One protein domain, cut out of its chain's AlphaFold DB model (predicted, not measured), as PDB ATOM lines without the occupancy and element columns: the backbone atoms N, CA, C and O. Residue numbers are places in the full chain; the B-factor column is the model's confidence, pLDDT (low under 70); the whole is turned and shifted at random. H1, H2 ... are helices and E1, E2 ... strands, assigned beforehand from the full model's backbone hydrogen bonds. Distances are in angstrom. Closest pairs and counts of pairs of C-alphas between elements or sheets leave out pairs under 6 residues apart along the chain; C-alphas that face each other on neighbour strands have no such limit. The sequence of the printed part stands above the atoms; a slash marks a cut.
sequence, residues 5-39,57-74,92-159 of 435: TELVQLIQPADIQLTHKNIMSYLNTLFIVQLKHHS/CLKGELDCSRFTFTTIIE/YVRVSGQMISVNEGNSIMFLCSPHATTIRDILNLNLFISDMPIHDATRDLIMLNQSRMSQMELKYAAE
ATOM      1  N   THR A   5     -36.422 -12.564  41.179       71.00
ATOM      2  CA  THR A   5     -37.126 -13.835  40.926       71.00
ATOM      3  C   THR A   5     -37.872 -13.888  39.585       71.00
ATOM      4  O   THR A   5     -38.172 -14.975  39.080       71.00
ATOM      5  N   GLU A   6     -38.188 -12.727  39.006       67.69
ATOM      6  CA  GLU A   6     -38.815 -12.607  37.683       67.69
ATOM      7  C   GLU A   6     -37.762 -12.703  36.569       67.69
ATOM      8  O   GLU A   6     -38.033 -13.286  35.524       67.69
ATOM      9  N   LEU A   7     -36.542 -12.212  36.813       68.44
ATOM     10  CA  LEU A   7     -35.443 -12.203  35.839       68.44
ATOM     11  C   LEU A   7     -34.591 -13.470  35.861       68.44
ATOM     12  O   LEU A   7     -33.936 -13.797  34.873       68.44
ATOM     13  N   VAL A   8     -34.561 -14.161  36.997       75.06
ATOM     14  CA  VAL A   8     -33.556 -15.173  37.291       75.06
ATOM     15  C   VAL A   8     -34.194 -16.419  37.902       75.06
ATOM     16  O   VAL A   8     -35.078 -16.346  38.754       75.06
ATOM     17  N   GLN A   9     -33.715 -17.584  37.474       82.00
ATOM     18  CA  GLN A   9     -33.991 -18.883  38.069       82.00
ATOM     19  C   GLN A   9     -32.711 -19.464  38.664       82.00
ATOM     20  O   GLN A   9     -31.706 -19.598  37.970       82.00
ATOM     21  N   LEU A  10     -32.750 -19.849  39.939       83.25
ATOM     22  CA  LEU A  10     -31.672 -20.629  40.536       83.25
ATOM     23  C   LEU A  10     -31.787 -22.087  40.066       83.25
ATOM     24  O   LEU A  10     -32.862 -22.673  40.179       83.25
ATOM     25  N   ILE A  11     -30.707 -22.652  39.520       84.69
ATOM     26  CA  ILE A  11     -30.628 -24.072  39.135       84.69
ATOM     27  C   ILE A  11     -29.944 -24.877  40.235       84.69
ATOM     28  O   ILE A  11     -30.413 -25.948  40.609       84.69
ATOM     29  N   GLN A  12     -28.815 -24.370  40.731       84.25
ATOM     30  CA  GLN A  12     -28.008 -25.050  41.732       84.25
ATOM     31  C   GLN A  12     -27.605 -24.055  42.818       84.25
ATOM     32  O   GLN A  12     -27.121 -22.973  42.470       84.25
ATOM     33  N   PRO A  13     -27.748 -24.413  44.103       81.69
ATOM     34  CA  PRO A  13     -28.373 -25.634  44.644       81.69
ATOM     35  C   PRO A  13     -29.910 -25.684  44.462       81.69
ATOM     36  O   PRO A  13     -30.589 -24.676  44.628       81.69
ATOM     37  N   ALA A  14     -30.452 -26.861  44.119       76.69
ATOM     38  CA  ALA A  14     -31.856 -27.037  43.710       76.69
ATOM     39  C   ALA A  14     -32.879 -26.913  44.860       76.69
ATOM     40  O   ALA A  14     -34.034 -26.566  44.625       76.69
ATOM     41  N   ASP A  15     -32.447 -27.152  46.102       75.31
ATOM     42  CA  ASP A  15     -33.326 -27.220  47.279       75.31
ATOM     43  C   ASP A  15     -33.591 -25.853  47.935       75.31
ATOM     44  O   ASP A  15     -34.242 -25.758  48.977       75.31
ATOM     45  N   ILE A  16     -33.076 -24.769  47.346       79.25
ATOM     46  CA  ILE A  16     -33.080 -23.439  47.956       79.25
ATOM     47  C   ILE A  16     -33.932 -22.462  47.151       79.25
ATOM     48  O   ILE A  16     -33.705 -22.200  45.973       79.25
ATOM     49  N   GLN A  17     -34.892 -21.837  47.835       76.62
ATOM     50  CA  GLN A  17     -35.581 -20.662  47.306       76.62
ATOM     51  C   GLN A  17     -34.647 -19.447  47.330       76.62
ATOM     52  O   GLN A  17     -33.959 -19.223  48.329       76.62
ATOM     53  N   LEU A  18     -34.688 -18.639  46.264       75.44
ATOM     54  CA  LEU A  18     -33.885 -17.425  46.073       75.44
ATOM     55  C   LEU A  18     -34.290 -16.305  47.058       75.44
ATOM     56  O   LEU A  18     -34.919 -15.316  46.684       75.44
ATOM     57  N   THR A  19     -33.953 -16.472  48.335       80.69
ATOM     58  CA  THR A  19     -34.162 -15.489  49.405       80.69
ATOM     59  C   THR A  19     -32.830 -15.119  50.045       80.69
ATOM     60  O   THR A  19     -31.915 -15.938  50.103       80.69
ATOM     61  N   HIS A  20     -32.726 -13.895  50.571       78.00
ATOM     62  CA  HIS A  20     -31.486 -13.401  51.181       78.00
ATOM     63  C   HIS A  20     -30.978 -14.322  52.299       78.00
ATOM     64  O   HIS A  20     -29.814 -14.704  52.308       78.00
ATOM     65  N   LYS A  21     -31.870 -14.753  53.203       79.12
ATOM     66  CA  LYS A  21     -31.507 -15.640  54.319       79.12
ATOM     67  C   LYS A  21     -30.948 -16.980  53.840       79.12
ATOM     68  O   LYS A  21     -29.958 -17.443  54.395       79.12
ATOM     69  N   ASN A  22     -31.546 -17.565  52.802       82.81
ATOM     70  CA  ASN A  22     -31.080 -18.842  52.273       82.81
ATOM     71  C   ASN A  22     -29.775 -18.695  51.485       82.81
ATOM     72  O   ASN A  22     -28.916 -19.556  51.561       82.81
ATOM     73  N   ILE A  23     -29.575 -17.607  50.740       82.31
ATOM     74  CA  ILE A  23     -28.295 -17.391  50.050       82.31
ATOM     75  C   ILE A  23     -27.170 -17.210  51.079       82.31
ATOM     76  O   ILE A  23     -26.106 -17.811  50.942       82.31
ATOM     77  N   MET A  24     -27.435 -16.461  52.156       80.62
ATOM     78  CA  MET A  24     -26.472 -16.237  53.237       80.62
ATOM     79  C   MET A  24     -26.082 -17.530  53.974       80.62
ATOM     80  O   MET A  24     -24.949 -17.638  54.437       80.62
ATOM     81  N   SER A  25     -26.958 -18.542  54.045       83.62
ATOM     82  CA  SER A  25     -26.601 -19.845  54.628       83.62
ATOM     83  C   SER A  25     -25.718 -20.711  53.718       83.62
ATOM     84  O   SER A  25     -25.107 -21.659  54.203       83.62
ATOM     85  N   TYR A  26     -25.619 -20.390  52.422       83.69
ATOM     86  CA  TYR A  26     -24.895 -21.177  51.413       83.69
ATOM     87  C   TYR A  26     -23.805 -20.379  50.668       83.69
ATOM     88  O   TYR A  26     -23.412 -20.760  49.568       83.69
ATOM     89  N   LEU A  27     -23.257 -19.311  51.263       80.06
ATOM     90  CA  LEU A  27     -22.249 -18.431  50.631       80.06
ATOM     91  C   LEU A  27     -20.999 -19.157  50.095       80.06
ATOM     92  O   LEU A  27     -20.372 -18.701  49.141       80.06
ATOM     93  N   ASN A  28     -20.646 -20.302  50.684       82.94
ATOM     94  CA  ASN A  28     -19.485 -21.099  50.277       82.94
ATOM     95  C   ASN A  28     -19.785 -22.095  49.142       82.94
ATOM     96  O   ASN A  28     -18.930 -22.908  48.802       82.94
ATOM     97  N   THR A  29     -20.994 -22.075  48.575       87.06
ATOM     98  CA  THR A  29     -21.374 -22.956  47.465       87.06
ATOM     99  C   THR A  29     -21.264 -22.247  46.119       87.06
ATOM    100  O   THR A  29     -21.409 -21.029  46.022       87.06
ATOM    101  N   LEU A  30     -20.989 -23.021  45.064       85.50
ATOM    102  CA  LEU A  30     -21.062 -22.529  43.694       85.50
ATOM    103  C   LEU A  30     -22.532 -22.474  43.271       85.50
ATOM    104  O   LEU A  30     -23.232 -23.489  43.308       85.50
ATOM    105  N   PHE A  31     -22.980 -21.303  42.838       87.00
ATOM    106  CA  PHE A  31     -24.341 -21.091  42.373       87.00
ATOM    107  C   PHE A  31     -24.385 -21.145  40.848       87.00
ATOM    108  O   PHE A  31     -23.566 -20.522  40.164       87.00
ATOM    109  N   ILE A  32     -25.371 -21.864  40.312       86.69
ATOM    110  CA  ILE A  32     -25.685 -21.852  38.882       86.69
ATOM    111  C   ILE A  32     -27.039 -21.194  38.702       86.69
ATOM    112  O   ILE A  32     -28.048 -21.613  39.273       86.69
ATOM    113  N   VAL A  33     -27.038 -20.155  37.882       83.88
ATOM    114  CA  VAL A  33     -28.136 -19.222  37.740       83.88
ATOM    115  C   VAL A  33     -28.505 -19.116  36.262       83.88
ATOM    116  O   VAL A  33     -27.645 -18.904  35.409       83.88
ATOM    117  N   GLN A  34     -29.787 -19.285  35.951       81.50
ATOM    118  CA  GLN A  34     -30.338 -19.156  34.607       81.50
ATOM    119  C   GLN A  34     -31.112 -17.849  34.483       81.50
ATOM    120  O   GLN A  34     -32.053 -17.591  35.232       81.50
ATOM    121  N   LEU A  35     -30.726 -17.027  33.516       76.31
ATOM    122  CA  LEU A  35     -31.425 -15.798  33.172       76.31
ATOM    123  C   LEU A  35     -32.672 -16.148  32.345       76.31
ATOM    124  O   LEU A  35     -32.587 -16.887  31.366       76.31
ATOM    125  N   LYS A  36     -33.834 -15.637  32.763       65.06
ATOM    126  CA  LYS A  36     -35.135 -15.831  32.098       65.06
ATOM    127  C   LYS A  36     -35.411 -14.791  31.004       65.06
ATOM    128  O   LYS A  36     -36.367 -14.948  30.255       65.06
ATOM    129  N   HIS A  37     -34.628 -13.712  30.935       57.22
ATOM    130  CA  HIS A  37     -34.933 -12.566  30.077       57.22
ATOM    131  C   HIS A  37     -34.459 -12.750  28.626       57.22
ATOM    132  O   HIS A  37     -33.313 -13.126  28.381       57.22
ATOM    133  N   HIS A  38     -35.316 -12.354  27.677       46.56
ATOM    134  CA  HIS A  38     -34.976 -12.101  26.275       46.56
ATOM    135  C   HIS A  38     -33.930 -10.991  26.164       46.56
ATOM    136  O   HIS A  38     -34.264  -9.813  26.267       46.56
ATOM    137  N   SER A  39     -32.667 -11.332  25.945       42.25
ATOM    138  CA  SER A  39     -31.702 -10.349  25.452       42.25
ATOM    139  C   SER A  39     -31.575 -10.546  23.949       42.25
ATOM    140  O   SER A  39     -30.807 -11.388  23.492       42.25
ATOM    141  N   CYS A  57     -21.043  -5.957  30.847       33.31
ATOM    142  CA  CYS A  57     -20.965  -5.745  32.285       33.31
ATOM    143  C   CYS A  57     -22.377  -5.811  32.872       33.31
ATOM    144  O   CYS A  57     -23.105  -4.820  32.894       33.31
ATOM    145  N   LEU A  58     -22.778  -6.986  33.363       39.44
ATOM    146  CA  LEU A  58     -23.989  -7.138  34.175       39.44
ATOM    147  C   LEU A  58     -23.739  -6.533  35.570       39.44
ATOM    148  O   LEU A  58     -23.538  -7.251  36.545       39.44
ATOM    149  N   LYS A  59     -23.703  -5.199  35.677       29.69
ATOM    150  CA  LYS A  59     -23.656  -4.504  36.972       29.69
ATOM    151  C   LYS A  59     -25.065  -4.408  37.548       29.69
ATOM    152  O   LYS A  59     -25.915  -3.710  37.003       29.69
ATOM    153  N   GLY A  60     -25.298  -5.104  38.657       35.97
ATOM    154  CA  GLY A  60     -26.472  -4.927  39.506       35.97
ATOM    155  C   GLY A  60     -26.030  -4.687  40.946       35.97
ATOM    156  O   GLY A  60     -25.306  -5.505  41.506       35.97
ATOM    157  N   GLU A  61     -26.445  -3.566  41.531       27.70
ATOM    158  CA  GLU A  61     -26.336  -3.308  42.970       27.70
ATOM    159  C   GLU A  61     -27.530  -3.960  43.685       27.70
ATOM    160  O   GLU A  61     -28.668  -3.864  43.223       27.70
ATOM    161  N   LEU A  62     -27.272  -4.662  44.791       33.44
ATOM    162  CA  LEU A  62     -28.284  -5.337  45.608       33.44
ATOM    163  C   LEU A  62     -28.348  -4.649  46.974       33.44
ATOM    164  O   LEU A  62     -27.512  -4.919  47.826       33.44
ATOM    165  N   ASP A  63     -29.330  -3.776  47.191       26.38
ATOM    166  CA  ASP A  63     -29.553  -3.099  48.478       26.38
ATOM    167  C   ASP A  63     -30.524  -3.909  49.366       26.38
ATOM    168  O   ASP A  63     -31.661  -4.193  48.977       26.38
ATOM    169  N   CYS A  64     -30.123  -4.286  50.587       31.97
ATOM    170  CA  CYS A  64     -30.908  -5.177  51.462       31.97
ATOM    171  C   CYS A  64     -32.209  -4.591  52.010       31.97
ATOM    172  O   CYS A  64     -33.047  -5.339  52.514       31.97
ATOM    173  N   SER A  65     -32.439  -3.285  51.894       28.61
ATOM    174  CA  SER A  65     -33.711  -2.688  52.311       28.61
ATOM    175  C   SER A  65     -34.805  -2.777  51.245       28.61
ATOM    176  O   SER A  65     -35.987  -2.683  51.577       28.61
ATOM    177  N   ARG A  66     -34.447  -2.957  49.967       29.41
ATOM    178  CA  ARG A  66     -35.383  -3.068  48.841       29.41
ATOM    179  C   ARG A  66     -34.700  -3.889  47.750       29.41
ATOM    180  O   ARG A  66     -33.792  -3.394  47.104       29.41
ATOM    181  N   PHE A  67     -35.148  -5.127  47.529       31.41
ATOM    182  CA  PHE A  67     -34.687  -5.986  46.430       31.41
ATOM    183  C   PHE A  67     -34.939  -5.318  45.069       31.41
ATOM    184  O   PHE A  67     -35.980  -5.534  44.444       31.41
ATOM    185  N   THR A  68     -34.015  -4.475  44.621       22.12
ATOM    186  CA  THR A  68     -34.191  -3.653  43.429       22.12
ATOM    187  C   THR A  68     -32.985  -3.776  42.528       22.12
ATOM    188  O   THR A  68     -31.890  -3.394  42.908       22.12
ATOM    189  N   PHE A  69     -33.218  -4.284  41.320       29.88
ATOM    190  CA  PHE A  69     -32.260  -4.229  40.227       29.88
ATOM    191  C   PHE A  69     -32.426  -2.897  39.489       29.88
ATOM    192  O   PHE A  69     -33.503  -2.612  38.955       29.88
ATOM    193  N   THR A  70     -31.368  -2.096  39.417       22.28
ATOM    194  CA  THR A  70     -31.191  -1.120  38.340       22.28
ATOM    195  C   THR A  70     -30.306  -1.764  37.289       22.28
ATOM    196  O   THR A  70     -29.084  -1.689  37.355       22.28
ATOM    197  N   THR A  71     -30.922  -2.433  36.319       27.84
ATOM    198  CA  THR A  71     -30.225  -2.780  35.085       27.84
ATOM    199  C   THR A  71     -29.905  -1.463  34.378       27.84
ATOM    200  O   THR A  71     -30.809  -0.816  33.848       27.84
ATOM    201  N   ILE A  72     -28.641  -1.039  34.386       25.11
ATOM    202  CA  ILE A  72     -28.150  -0.048  33.423       25.11
ATOM    203  C   ILE A  72     -27.911  -0.824  32.124       25.11
ATOM    204  O   ILE A  72     -26.799  -1.212  31.798       25.11
ATOM    205  N   ILE A  73     -29.003  -1.142  31.432       28.84
ATOM    206  CA  ILE A  73     -28.979  -1.189  29.973       28.84
ATOM    207  C   ILE A  73     -29.283   0.256  29.615       28.84
ATOM    208  O   ILE A  73     -30.347   0.749  30.001       28.84
ATOM    209  N   GLU A  74     -28.327   0.960  29.010       24.84
ATOM    210  CA  GLU A  74     -28.555   2.317  28.524       24.84
ATOM    211  C   GLU A  74     -29.868   2.332  27.740       24.84
ATOM    212  O   GLU A  74     -30.039   1.674  26.715       24.84
ATOM    213  N   TYR A  92     -31.852 -19.187  26.996       64.50
ATOM    214  CA  TYR A  92     -31.573 -19.124  28.422       64.50
ATOM    215  C   TYR A  92     -30.066 -19.085  28.665       64.50
ATOM    216  O   TYR A  92     -29.381 -20.094  28.491       64.50
ATOM    217  N   VAL A  93     -29.548 -17.942  29.112       73.25
ATOM    218  CA  VAL A  93     -28.134 -17.831  29.491       73.25
ATOM    219  C   VAL A  93     -27.938 -18.395  30.890       73.25
ATOM    220  O   VAL A  93     -28.552 -17.936  31.855       73.25
ATOM    221  N   ARG A  94     -27.076 -19.410  30.998       79.12
ATOM    222  CA  ARG A  94     -26.646 -19.980  32.276       79.12
ATOM    223  C   ARG A  94     -25.293 -19.412  32.658       79.12
ATOM    224  O   ARG A  94     -24.356 -19.450  31.863       79.12
ATOM    225  N   VAL A  95     -25.191 -18.937  33.888       83.44
ATOM    226  CA  VAL A  95     -23.955 -18.429  34.478       83.44
ATOM    227  C   VAL A  95     -23.663 -19.188  35.766       83.44
ATOM    228  O   VAL A  95     -24.567 -19.486  36.551       83.44
ATOM    229  N   SER A  96     -22.398 -19.533  35.970       85.88
ATOM    230  CA  SER A  96     -21.904 -20.208  37.169       85.88
ATOM    231  C   SER A  96     -20.936 -19.295  37.902       85.88
ATOM    232  O   SER A  96     -20.069 -18.689  37.274       85.88
ATOM    233  N   GLY A  97     -21.088 -19.184  39.217       86.06
ATOM    234  CA  GLY A  97     -20.324 -18.217  39.992       86.06
ATOM    235  C   GLY A  97     -20.500 -18.344  41.494       86.06
ATOM    236  O   GLY A  97     -21.218 -19.217  41.985       86.06
ATOM    237  N   GLN A  98     -19.859 -17.443  42.228       84.06
ATOM    238  CA  GLN A  98     -19.955 -17.364  43.681       84.06
ATOM    239  C   GLN A  98     -20.708 -16.101  44.106       84.06
ATOM    240  O   GLN A  98     -20.540 -15.030  43.520       84.06
ATOM    241  N   MET A  99     -21.543 -16.235  45.138       84.88
ATOM    242  CA  MET A  99     -22.218 -15.116  45.796       84.88
ATOM    243  C   MET A  99     -21.398 -14.671  47.008       84.88
ATOM    244  O   MET A  99     -21.082 -15.475  47.881       84.88
ATOM    245  N   ILE A 100     -21.046 -13.392  47.055       82.06
ATOM    246  CA  ILE A 100     -20.183 -12.781  48.063       82.06
ATOM    247  C   ILE A 100     -20.993 -11.717  48.794       82.06
ATOM    248  O   ILE A 100     -21.608 -10.858  48.168       82.06
ATOM    249  N   SER A 101     -20.999 -11.764  50.121       82.25
ATOM    250  CA  SER A 101     -21.635 -10.724  50.924       82.25
ATOM    251  C   SER A 101     -20.762  -9.465  50.969       82.25
ATOM    252  O   SER A 101     -19.556  -9.548  51.197       82.25
ATOM    253  N   VAL A 102     -21.373  -8.303  50.749       79.81
ATOM    254  CA  VAL A 102     -20.736  -6.979  50.767       79.81
ATOM    255  C   VAL A 102     -21.524  -6.081  51.734       79.81
ATOM    256  O   VAL A 102     -22.705  -6.326  51.980       79.81
ATOM    257  N   ASN A 103     -20.881  -5.061  52.310       77.25
ATOM    258  CA  ASN A 103     -21.500  -4.111  53.249       77.25
ATOM    259  C   ASN A 103     -22.135  -4.792  54.478       77.25
ATOM    260  O   ASN A 103     -23.323  -4.626  54.736       77.25
ATOM    261  N   GLU A 104     -21.359  -5.603  55.206       73.38
ATOM    262  CA  GLU A 104     -21.786  -6.267  56.458       73.38
ATOM    263  C   GLU A 104     -23.031  -7.176  56.333       73.38
ATOM    264  O   GLU A 104     -23.709  -7.453  57.319       73.38
ATOM    265  N   GLY A 105     -23.343  -7.674  55.130       67.69
ATOM    266  CA  GLY A 105     -24.554  -8.473  54.898       67.69
ATOM    267  C   GLY A 105     -25.720  -7.691  54.315       67.69
ATOM    268  O   GLY A 105     -26.783  -8.276  54.131       67.69
ATOM    269  N   ASN A 106     -25.535  -6.403  54.009       73.94
ATOM    270  CA  ASN A 106     -26.561  -5.553  53.417       73.94
ATOM    271  C   ASN A 106     -26.597  -5.633  51.875       73.94
ATOM    272  O   ASN A 106     -27.511  -5.101  51.250       73.94
ATOM    273  N   SER A 107     -25.649  -6.322  51.241       77.12
ATOM    274  CA  SER A 107     -25.633  -6.550  49.793       77.12
ATOM    275  C   SER A 107     -25.010  -7.900  49.448       77.12
ATOM    276  O   SER A 107     -24.177  -8.423  50.191       77.12
ATOM    277  N   ILE A 108     -25.384  -8.465  48.297       79.88
ATOM    278  CA  ILE A 108     -24.765  -9.683  47.754       79.88
ATOM    279  C   ILE A 108     -24.254  -9.384  46.346       79.88
ATOM    280  O   ILE A 108     -25.026  -9.011  45.469       79.88
ATOM    281  N   MET A 109     -22.957  -9.567  46.123       79.00
ATOM    282  CA  MET A 109     -22.315  -9.500  44.815       79.00
ATOM    283  C   MET A 109     -22.214 -10.906  44.226       79.00
ATOM    284  O   MET A 109     -21.739 -11.822  44.890       79.00
ATOM    285  N   PHE A 110     -22.635 -11.092  42.978       82.31
ATOM    286  CA  PHE A 110     -22.486 -12.367  42.276       82.31
ATOM    287  C   PHE A 110     -21.407 -12.240  41.203       82.31
ATOM    288  O   PHE A 110     -21.588 -11.517  40.225       82.31
ATOM    289  N   LEU A 111     -20.281 -12.924  41.402       82.56
ATOM    290  CA  LEU A 111     -19.196 -12.990  40.426       82.56
ATOM    291  C   LEU A 111     -19.331 -14.292  39.639       82.56
ATOM    292  O   LEU A 111     -19.246 -15.371  40.227       82.56
ATOM    293  N   CYS A 112     -19.561 -14.199  38.330       80.88
ATOM    294  CA  CYS A 112     -19.902 -15.357  37.508       80.88
ATOM    295  C   CYS A 112     -19.300 -15.321  36.105       80.88
ATOM    296  O   CYS A 112     -19.085 -14.252  35.538       80.88
ATOM    297  N   SER A 113     -19.158 -16.515  35.534       83.12
ATOM    298  CA  SER A 113     -18.761 -16.760  34.147       83.12
ATOM    299  C   SER A 113     -19.854 -17.563  33.428       83.12
ATOM    300  O   SER A 113     -20.603 -18.305  34.082       83.12
ATOM    301  N   PRO A 114     -19.997 -17.431  32.097       83.50
ATOM    302  CA  PRO A 114     -20.960 -18.219  31.337       83.50
ATOM    303  C   PRO A 114     -20.662 -19.713  31.484       83.50
ATOM    304  O   PRO A 114     -19.519 -20.158  31.398       83.50
ATOM    305  N   HIS A 115     -21.707 -20.503  31.706       83.62
ATOM    306  CA  HIS A 115     -21.582 -21.943  31.870       83.62
ATOM    307  C   HIS A 115     -21.496 -22.622  30.495       83.62
ATOM    308  O   HIS A 115     -22.492 -23.126  29.974       83.62
ATOM    309  N   ALA A 116     -20.305 -22.596  29.897       83.38
ATOM    310  CA  ALA A 116     -20.008 -23.183  28.594       83.38
ATOM    311  C   ALA A 116     -18.698 -23.982  28.647       83.38
ATOM    312  O   ALA A 116     -17.736 -23.575  29.294       83.38
ATOM    313  N   THR A 117     -18.649 -25.127  27.958       84.94
ATOM    314  CA  THR A 117     -17.438 -25.974  27.891       84.94
ATOM    315  C   THR A 117     -16.842 -26.038  26.492       84.94
ATOM    316  O   THR A 117     -15.649 -26.308  26.331       84.94
ATOM    317  N   THR A 118     -17.664 -25.764  25.480       85.75
ATOM    318  CA  THR A 118     -17.292 -25.753  24.070       85.75
ATOM    319  C   THR A 118     -17.677 -24.427  23.411       85.75
ATOM    320  O   THR A 118     -18.589 -23.738  23.861       85.75
ATOM    321  N   ILE A 119     -17.021 -24.077  22.297       84.81
ATOM    322  CA  ILE A 119     -17.405 -22.906  21.488       84.81
ATOM    323  C   ILE A 119     -18.843 -23.045  20.977       84.81
ATOM    324  O   ILE A 119     -19.551 -22.049  20.883       84.81
ATOM    325  N   ARG A 120     -19.302 -24.273  20.695       83.38
ATOM    326  CA  ARG A 120     -20.686 -24.524  20.270       83.38
ATOM    327  C   ARG A 120     -21.684 -24.106  21.351       83.38
ATOM    328  O   ARG A 120     -22.690 -23.490  21.021       83.38
ATOM    329  N   ASP A 121     -21.376 -24.364  22.622       81.12
ATOM    330  CA  ASP A 121     -22.214 -23.925  23.743       81.12
ATOM    331  C   ASP A 121     -22.288 -22.394  23.813       81.12
ATOM    332  O   ASP A 121     -23.374 -21.847  23.960       81.12
ATOM    333  N   ILE A 122     -21.158 -21.696  23.641       76.62
ATOM    334  CA  ILE A 122     -21.126 -20.222  23.609       76.62
ATOM    335  C   ILE A 122     -21.998 -19.685  22.461       76.62
ATOM    336  O   ILE A 122     -22.789 -18.766  22.670       76.62
ATOM    337  N   LEU A 123     -21.879 -20.271  21.264       74.38
ATOM    338  CA  LEU A 123     -22.669 -19.872  20.095       74.38
ATOM    339  C   LEU A 123     -24.166 -20.114  20.316       74.38
ATOM    340  O   LEU A 123     -24.973 -19.253  19.985       74.38
ATOM    341  N   ASN A 124     -24.542 -21.233  20.940       73.62
ATOM    342  CA  ASN A 124     -25.933 -21.517  21.308       73.62
ATOM    343  C   ASN A 124     -26.485 -20.519  22.338       73.62
ATOM    344  O   ASN A 124     -27.692 -20.297  22.395       73.62
ATOM    345  N   LEU A 125     -25.611 -19.922  23.152       69.00
ATOM    346  CA  LEU A 125     -25.943 -18.858  24.097       69.00
ATOM    347  C   LEU A 125     -25.922 -17.454  23.459       69.00
ATOM    348  O   LEU A 125     -26.184 -16.482  24.165       69.00
ATOM    349  N   ASN A 126     -25.629 -17.330  22.156       68.94
ATOM    350  CA  ASN A 126     -25.431 -16.062  21.434       68.94
ATOM    351  C   ASN A 126     -24.399 -15.121  22.093       68.94
ATOM    352  O   ASN A 126     -24.495 -13.895  21.990       68.94
ATOM    353  N   LEU A 127     -23.403 -15.698  22.765       72.75
ATOM    354  CA  LEU A 127     -22.272 -14.971  23.333       72.75
ATOM    355  C   LEU A 127     -21.083 -15.007  22.363       72.75
ATOM    356  O   LEU A 127     -20.982 -15.889  21.507       72.75
ATOM    357  N   PHE A 128     -20.152 -14.069  22.501       72.00
ATOM    358  CA  PHE A 128     -18.853 -14.140  21.835       72.00
ATOM    359  C   PHE A 128     -17.734 -14.404  22.837       72.00
ATOM    360  O   PHE A 128     -17.828 -14.102  24.022       72.00
ATOM    361  N   ILE A 129     -16.609 -14.918  22.337       75.75
ATOM    362  CA  ILE A 129     -15.392 -15.101  23.141       75.75
ATOM    363  C   ILE A 129     -14.857 -13.757  23.663       75.75
ATOM    364  O   ILE A 129     -14.243 -13.720  24.726       75.75
ATOM    365  N   SER A 130     -15.112 -12.656  22.947       76.12
ATOM    366  CA  SER A 130     -14.784 -11.294  23.389       76.12
ATOM    367  C   SER A 130     -15.528 -10.870  24.653       76.12
ATOM    368  O   SER A 130     -15.023 -10.027  25.387       76.12
ATOM    369  N   ASP A 131     -16.695 -11.462  24.920       72.88
ATOM    370  CA  ASP A 131     -17.507 -11.141  26.095       72.88
ATOM    371  C   ASP A 131     -16.906 -11.766  27.374       72.88
ATOM    372  O   ASP A 131     -17.283 -11.392  28.482       72.88
ATOM    373  N   MET A 132     -15.932 -12.679  27.228       76.25
ATOM    374  CA  MET A 132     -15.154 -13.255  28.327       76.25
ATOM    375  C   MET A 132     -13.778 -12.577  28.442       76.25
ATOM    376  O   MET A 132     -12.989 -12.578  27.481       76.25
ATOM    377  N   PRO A 133     -13.429 -12.034  29.620       76.19
ATOM    378  CA  PRO A 133     -12.152 -11.368  29.800       76.19
ATOM    379  C   PRO A 133     -10.986 -12.366  29.743       76.19
ATOM    380  O   PRO A 133     -11.139 -13.558  29.989       76.19
ATOM    381  N   ILE A 134      -9.788 -11.872  29.417       80.44
ATOM    382  CA  ILE A 134      -8.587 -12.712  29.219       80.44
ATOM    383  C   ILE A 134      -8.160 -13.423  30.514       80.44
ATOM    384  O   ILE A 134      -7.565 -14.488  30.459       80.44
ATOM    385  N   HIS A 135      -8.469 -12.847  31.678       83.06
ATOM    386  CA  HIS A 135      -8.155 -13.448  32.975       83.06
ATOM    387  C   HIS A 135      -9.164 -14.524  33.410       83.06
ATOM    388  O   HIS A 135      -8.974 -15.137  34.460       83.06
ATOM    389  N   ASP A 136     -10.248 -14.732  32.658       83.38
ATOM    390  CA  ASP A 136     -11.233 -15.763  32.969       83.38
ATOM    391  C   ASP A 136     -10.722 -17.136  32.517       83.38
ATOM    392  O   ASP A 136     -10.535 -17.391  31.326       83.38
ATOM    393  N   ALA A 137     -10.544 -18.053  33.466       84.81
ATOM    394  CA  ALA A 137     -10.084 -19.409  33.186       84.81
ATOM    395  C   ALA A 137     -11.065 -20.223  32.319       84.81
ATOM    396  O   ALA A 137     -10.652 -21.172  31.645       84.81
ATOM    397  N   THR A 138     -12.360 -19.875  32.300       85.81
ATOM    398  CA  THR A 138     -13.352 -20.556  31.450       85.81
ATOM    399  C   THR A 138     -13.065 -20.341  29.964       85.81
ATOM    400  O   THR A 138     -13.244 -21.263  29.168       85.81
ATOM    401  N   ARG A 139     -12.513 -19.180  29.586       86.88
ATOM    402  CA  ARG A 139     -12.086 -18.887  28.212       86.88
ATOM    403  C   ARG A 139     -10.977 -19.832  27.755       86.88
ATOM    404  O   ARG A 139     -11.072 -20.405  26.667       86.88
ATOM    405  N   ASP A 140      -9.963 -20.029  28.593       89.19
ATOM    406  CA  ASP A 140      -8.846 -20.932  28.304       89.19
ATOM    407  C   ASP A 140      -9.305 -22.388  28.240       89.19
ATOM    408  O   ASP A 140      -8.912 -23.129  27.336       89.19
ATOM    409  N   LEU A 141     -10.205 -22.791  29.143       88.50
ATOM    410  CA  LEU A 141     -10.794 -24.128  29.141       88.50
ATOM    411  C   LEU A 141     -11.548 -24.414  27.837       88.50
ATOM    412  O   LEU A 141     -11.397 -25.493  27.260       88.50
ATOM    413  N   ILE A 142     -12.337 -23.456  27.351       88.81
ATOM    414  CA  ILE A 142     -13.105 -23.606  26.111       88.81
ATOM    415  C   ILE A 142     -12.166 -23.718  24.904       88.81
ATOM    416  O   ILE A 142     -12.364 -24.595  24.059       88.81
ATOM    417  N   MET A 143     -11.114 -22.897  24.842       86.50
ATOM    418  CA  MET A 143     -10.100 -22.972  23.782       86.50
ATOM    419  C   MET A 143      -9.335 -24.297  23.803       86.50
ATOM    420  O   MET A 143      -9.145 -24.929  22.761       86.50
ATOM    421  N   LEU A 144      -8.949 -24.768  24.989       89.06
ATOM    422  CA  LEU A 144      -8.256 -26.040  25.165       89.06
ATOM    423  C   LEU A 144      -9.143 -27.221  24.765       89.06
ATOM    424  O   LEU A 144      -8.696 -28.113  24.042       89.06
ATOM    425  N   ASN A 145     -10.414 -27.212  25.174       88.94
ATOM    426  CA  ASN A 145     -11.378 -28.236  24.779       88.94
ATOM    427  C   ASN A 145     -11.588 -28.261  23.267       88.94
ATOM    428  O   ASN A 145     -11.678 -29.341  22.692       88.94
ATOM    429  N   GLN A 146     -11.618 -27.103  22.611       85.00
ATOM    430  CA  GLN A 146     -11.734 -27.024  21.156       85.00
ATOM    431  C   GLN A 146     -10.498 -27.558  20.453       85.00
ATOM    432  O   GLN A 146     -10.632 -28.423  19.597       85.00
ATOM    433  N   SER A 147      -9.300 -27.162  20.888       84.94
ATOM    434  CA  SER A 147      -8.055 -27.742  20.381       84.94
ATOM    435  C   SER A 147      -8.034 -29.265  20.558       84.94
ATOM    436  O   SER A 147      -7.655 -29.992  19.640       84.94
ATOM    437  N   ARG A 148      -8.471 -29.778  21.717       85.44
ATOM    438  CA  ARG A 148      -8.540 -31.221  21.992       85.44
ATOM    439  C   ARG A 148      -9.548 -31.929  21.085       85.44
ATOM    440  O   ARG A 148      -9.232 -32.996  20.564       85.44
ATOM    441  N   MET A 149     -10.731 -31.347  20.892       78.75
ATOM    442  CA  MET A 149     -11.757 -31.881  19.994       78.75
ATOM    443  C   MET A 149     -11.264 -31.901  18.549       78.75
ATOM    444  O   MET A 149     -11.329 -32.952  17.926       78.75
ATOM    445  N   SER A 150     -10.667 -30.817  18.050       77.62
ATOM    446  CA  SER A 150     -10.090 -30.771  16.701       77.62
ATOM    447  C   SER A 150      -8.962 -31.790  16.518       77.62
ATOM    448  O   SER A 150      -8.904 -32.464  15.495       77.62
ATOM    449  N   GLN A 151      -8.089 -31.974  17.515       75.56
ATOM    450  CA  GLN A 151      -7.061 -33.022  17.471       75.56
ATOM    451  C   GLN A 151      -7.664 -34.431  17.441       75.56
ATOM    452  O   GLN A 151      -7.156 -35.300  16.735       75.56
ATOM    453  N   MET A 152      -8.726 -34.677  18.210       74.94
ATOM    454  CA  MET A 152      -9.409 -35.970  18.228       74.94
ATOM    455  C   MET A 152     -10.158 -36.228  16.918       74.94
ATOM    456  O   MET A 152     -10.082 -37.338  16.403       74.94
ATOM    457  N   GLU A 153     -10.817 -35.217  16.350       72.38
ATOM    458  CA  GLU A 153     -11.462 -35.281  15.033       72.38
ATOM    459  C   GLU A 153     -10.434 -35.572  13.933       72.38
ATOM    460  O   GLU A 153     -10.670 -36.449  13.109       72.38
ATOM    461  N   LEU A 154      -9.259 -34.930  13.964       65.25
ATOM    462  CA  LEU A 154      -8.158 -35.227  13.041       65.25
ATOM    463  C   LEU A 154      -7.639 -36.664  13.193       65.25
ATOM    464  O   LEU A 154      -7.425 -37.341  12.190       65.25
ATOM    465  N   LYS A 155      -7.470 -37.158  14.427       65.31
ATOM    466  CA  LYS A 155      -7.050 -38.548  14.692       65.31
ATOM    467  C   LYS A 155      -8.093 -39.563  14.225       65.31
ATOM    468  O   LYS A 155      -7.757 -40.511  13.526       65.31
ATOM    469  N   TYR A 156      -9.363 -39.335  14.548       65.19
ATOM    470  CA  TYR A 156     -10.464 -40.202  14.137       65.19
ATOM    471  C   TYR A 156     -10.660 -40.177  12.611       65.19
ATOM    472  O   TYR A 156     -10.927 -41.215  12.008       65.19
ATOM    473  N   ALA A 157     -10.474 -39.022  11.963       59.16
ATOM    474  CA  ALA A 157     -10.480 -38.896  10.506       59.16
ATOM    475  C   ALA A 157      -9.273 -39.589   9.844       59.16
ATOM    476  O   ALA A 157      -9.413 -40.126   8.746       59.16
ATOM    477  N   ALA A 158      -8.110 -39.628  10.506       57.03
ATOM    478  CA  ALA A 158      -6.961 -40.417  10.059       57.03
ATOM    479  C   ALA A 158      -7.222 -41.934  10.163       57.03
ATOM    480  O   ALA A 158      -6.825 -42.684   9.272       57.03
ATOM    481  N   GLU A 159      -7.933 -42.383  11.201       63.94
ATOM    482  CA  GLU A 159      -8.226 -43.803  11.453       63.94
ATOM    483  C   GLU A 159      -9.386 -44.369  10.597       63.94
ATOM    484  O   GLU A 159      -9.316 -45.522  10.172       63.94
TER     485      GLU A 159
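AT A GLANCE: This is residues 5 to 39, 57 to 74 and 92 to 159 of the 435 residues of the protein "Guanylate cyclase" of Angiostrongylus cantonensis (UniProt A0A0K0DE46). Picture a strongly twisted sheet of four strands, grazed by the short helix H1, and a long helix, H3, that begins near the sheet and runs away from it until its residues 150 to 159 stick out free. The short helix H2 meets H3 along residues 142 to 146. The printed part has 121 residues with seven named elements, in the order E1 H1 E2 E3 E4 H2 H3; the sheet's order is E1 - E2 - E3 - E4, antiparallel, and the class is mixed. The whole is loose, with a radius of gyration of the C-alphas of 17.4 A, and spans 62 by 34 by 25 A.

HOW THE PARTS SIT: Start at edge strand E1, residues 8 to 12, antiparallel to E2, residues 30 to 35; N 9 and O 34, 2.8 A apart, are within hydrogen-bond range. Next comes E3, residues 94 to 102, antiparallel to E2, with N 33 and O 95 at 2.9 A; it bends by 54 degrees at residue 97. E3 forms a hairpin with E4, residues 107 to 114, where N 100 and O 109 are 2.8 A apart. H1, residues 20 to 25, only grazes the sheet; its closest C-alphas to E3 are Met 24 and Ser 101, 7.7 A. H2, residues 119 to 124, and H3, residues 137 to 159, only just touch, with 3 pairs of C-alphas within 8 A, the closest Ile 119 and Ile 142 at 6.4 A. In H1, H2 and H3 every O i to N i+4 pair is within hydrogen-bond range.

IN THESE COORDINATES: Find C-alpha 8, where E1 begins, at (-33.556, -15.173, 37.291). E3 is 23.4 A long and E4 22.3 A. H3 runs 32.7 A to C-alpha 159 at (-8.226, -43.803, 11.453).

THE WHOLE: Residues 40 to 56 and 75 to 91 are not printed, with C-alpha gaps of 13.5 A and 21.7 A. The link from H2 to H3 is long. Confidence is under 70 in 34 residues, among them 57 to 74.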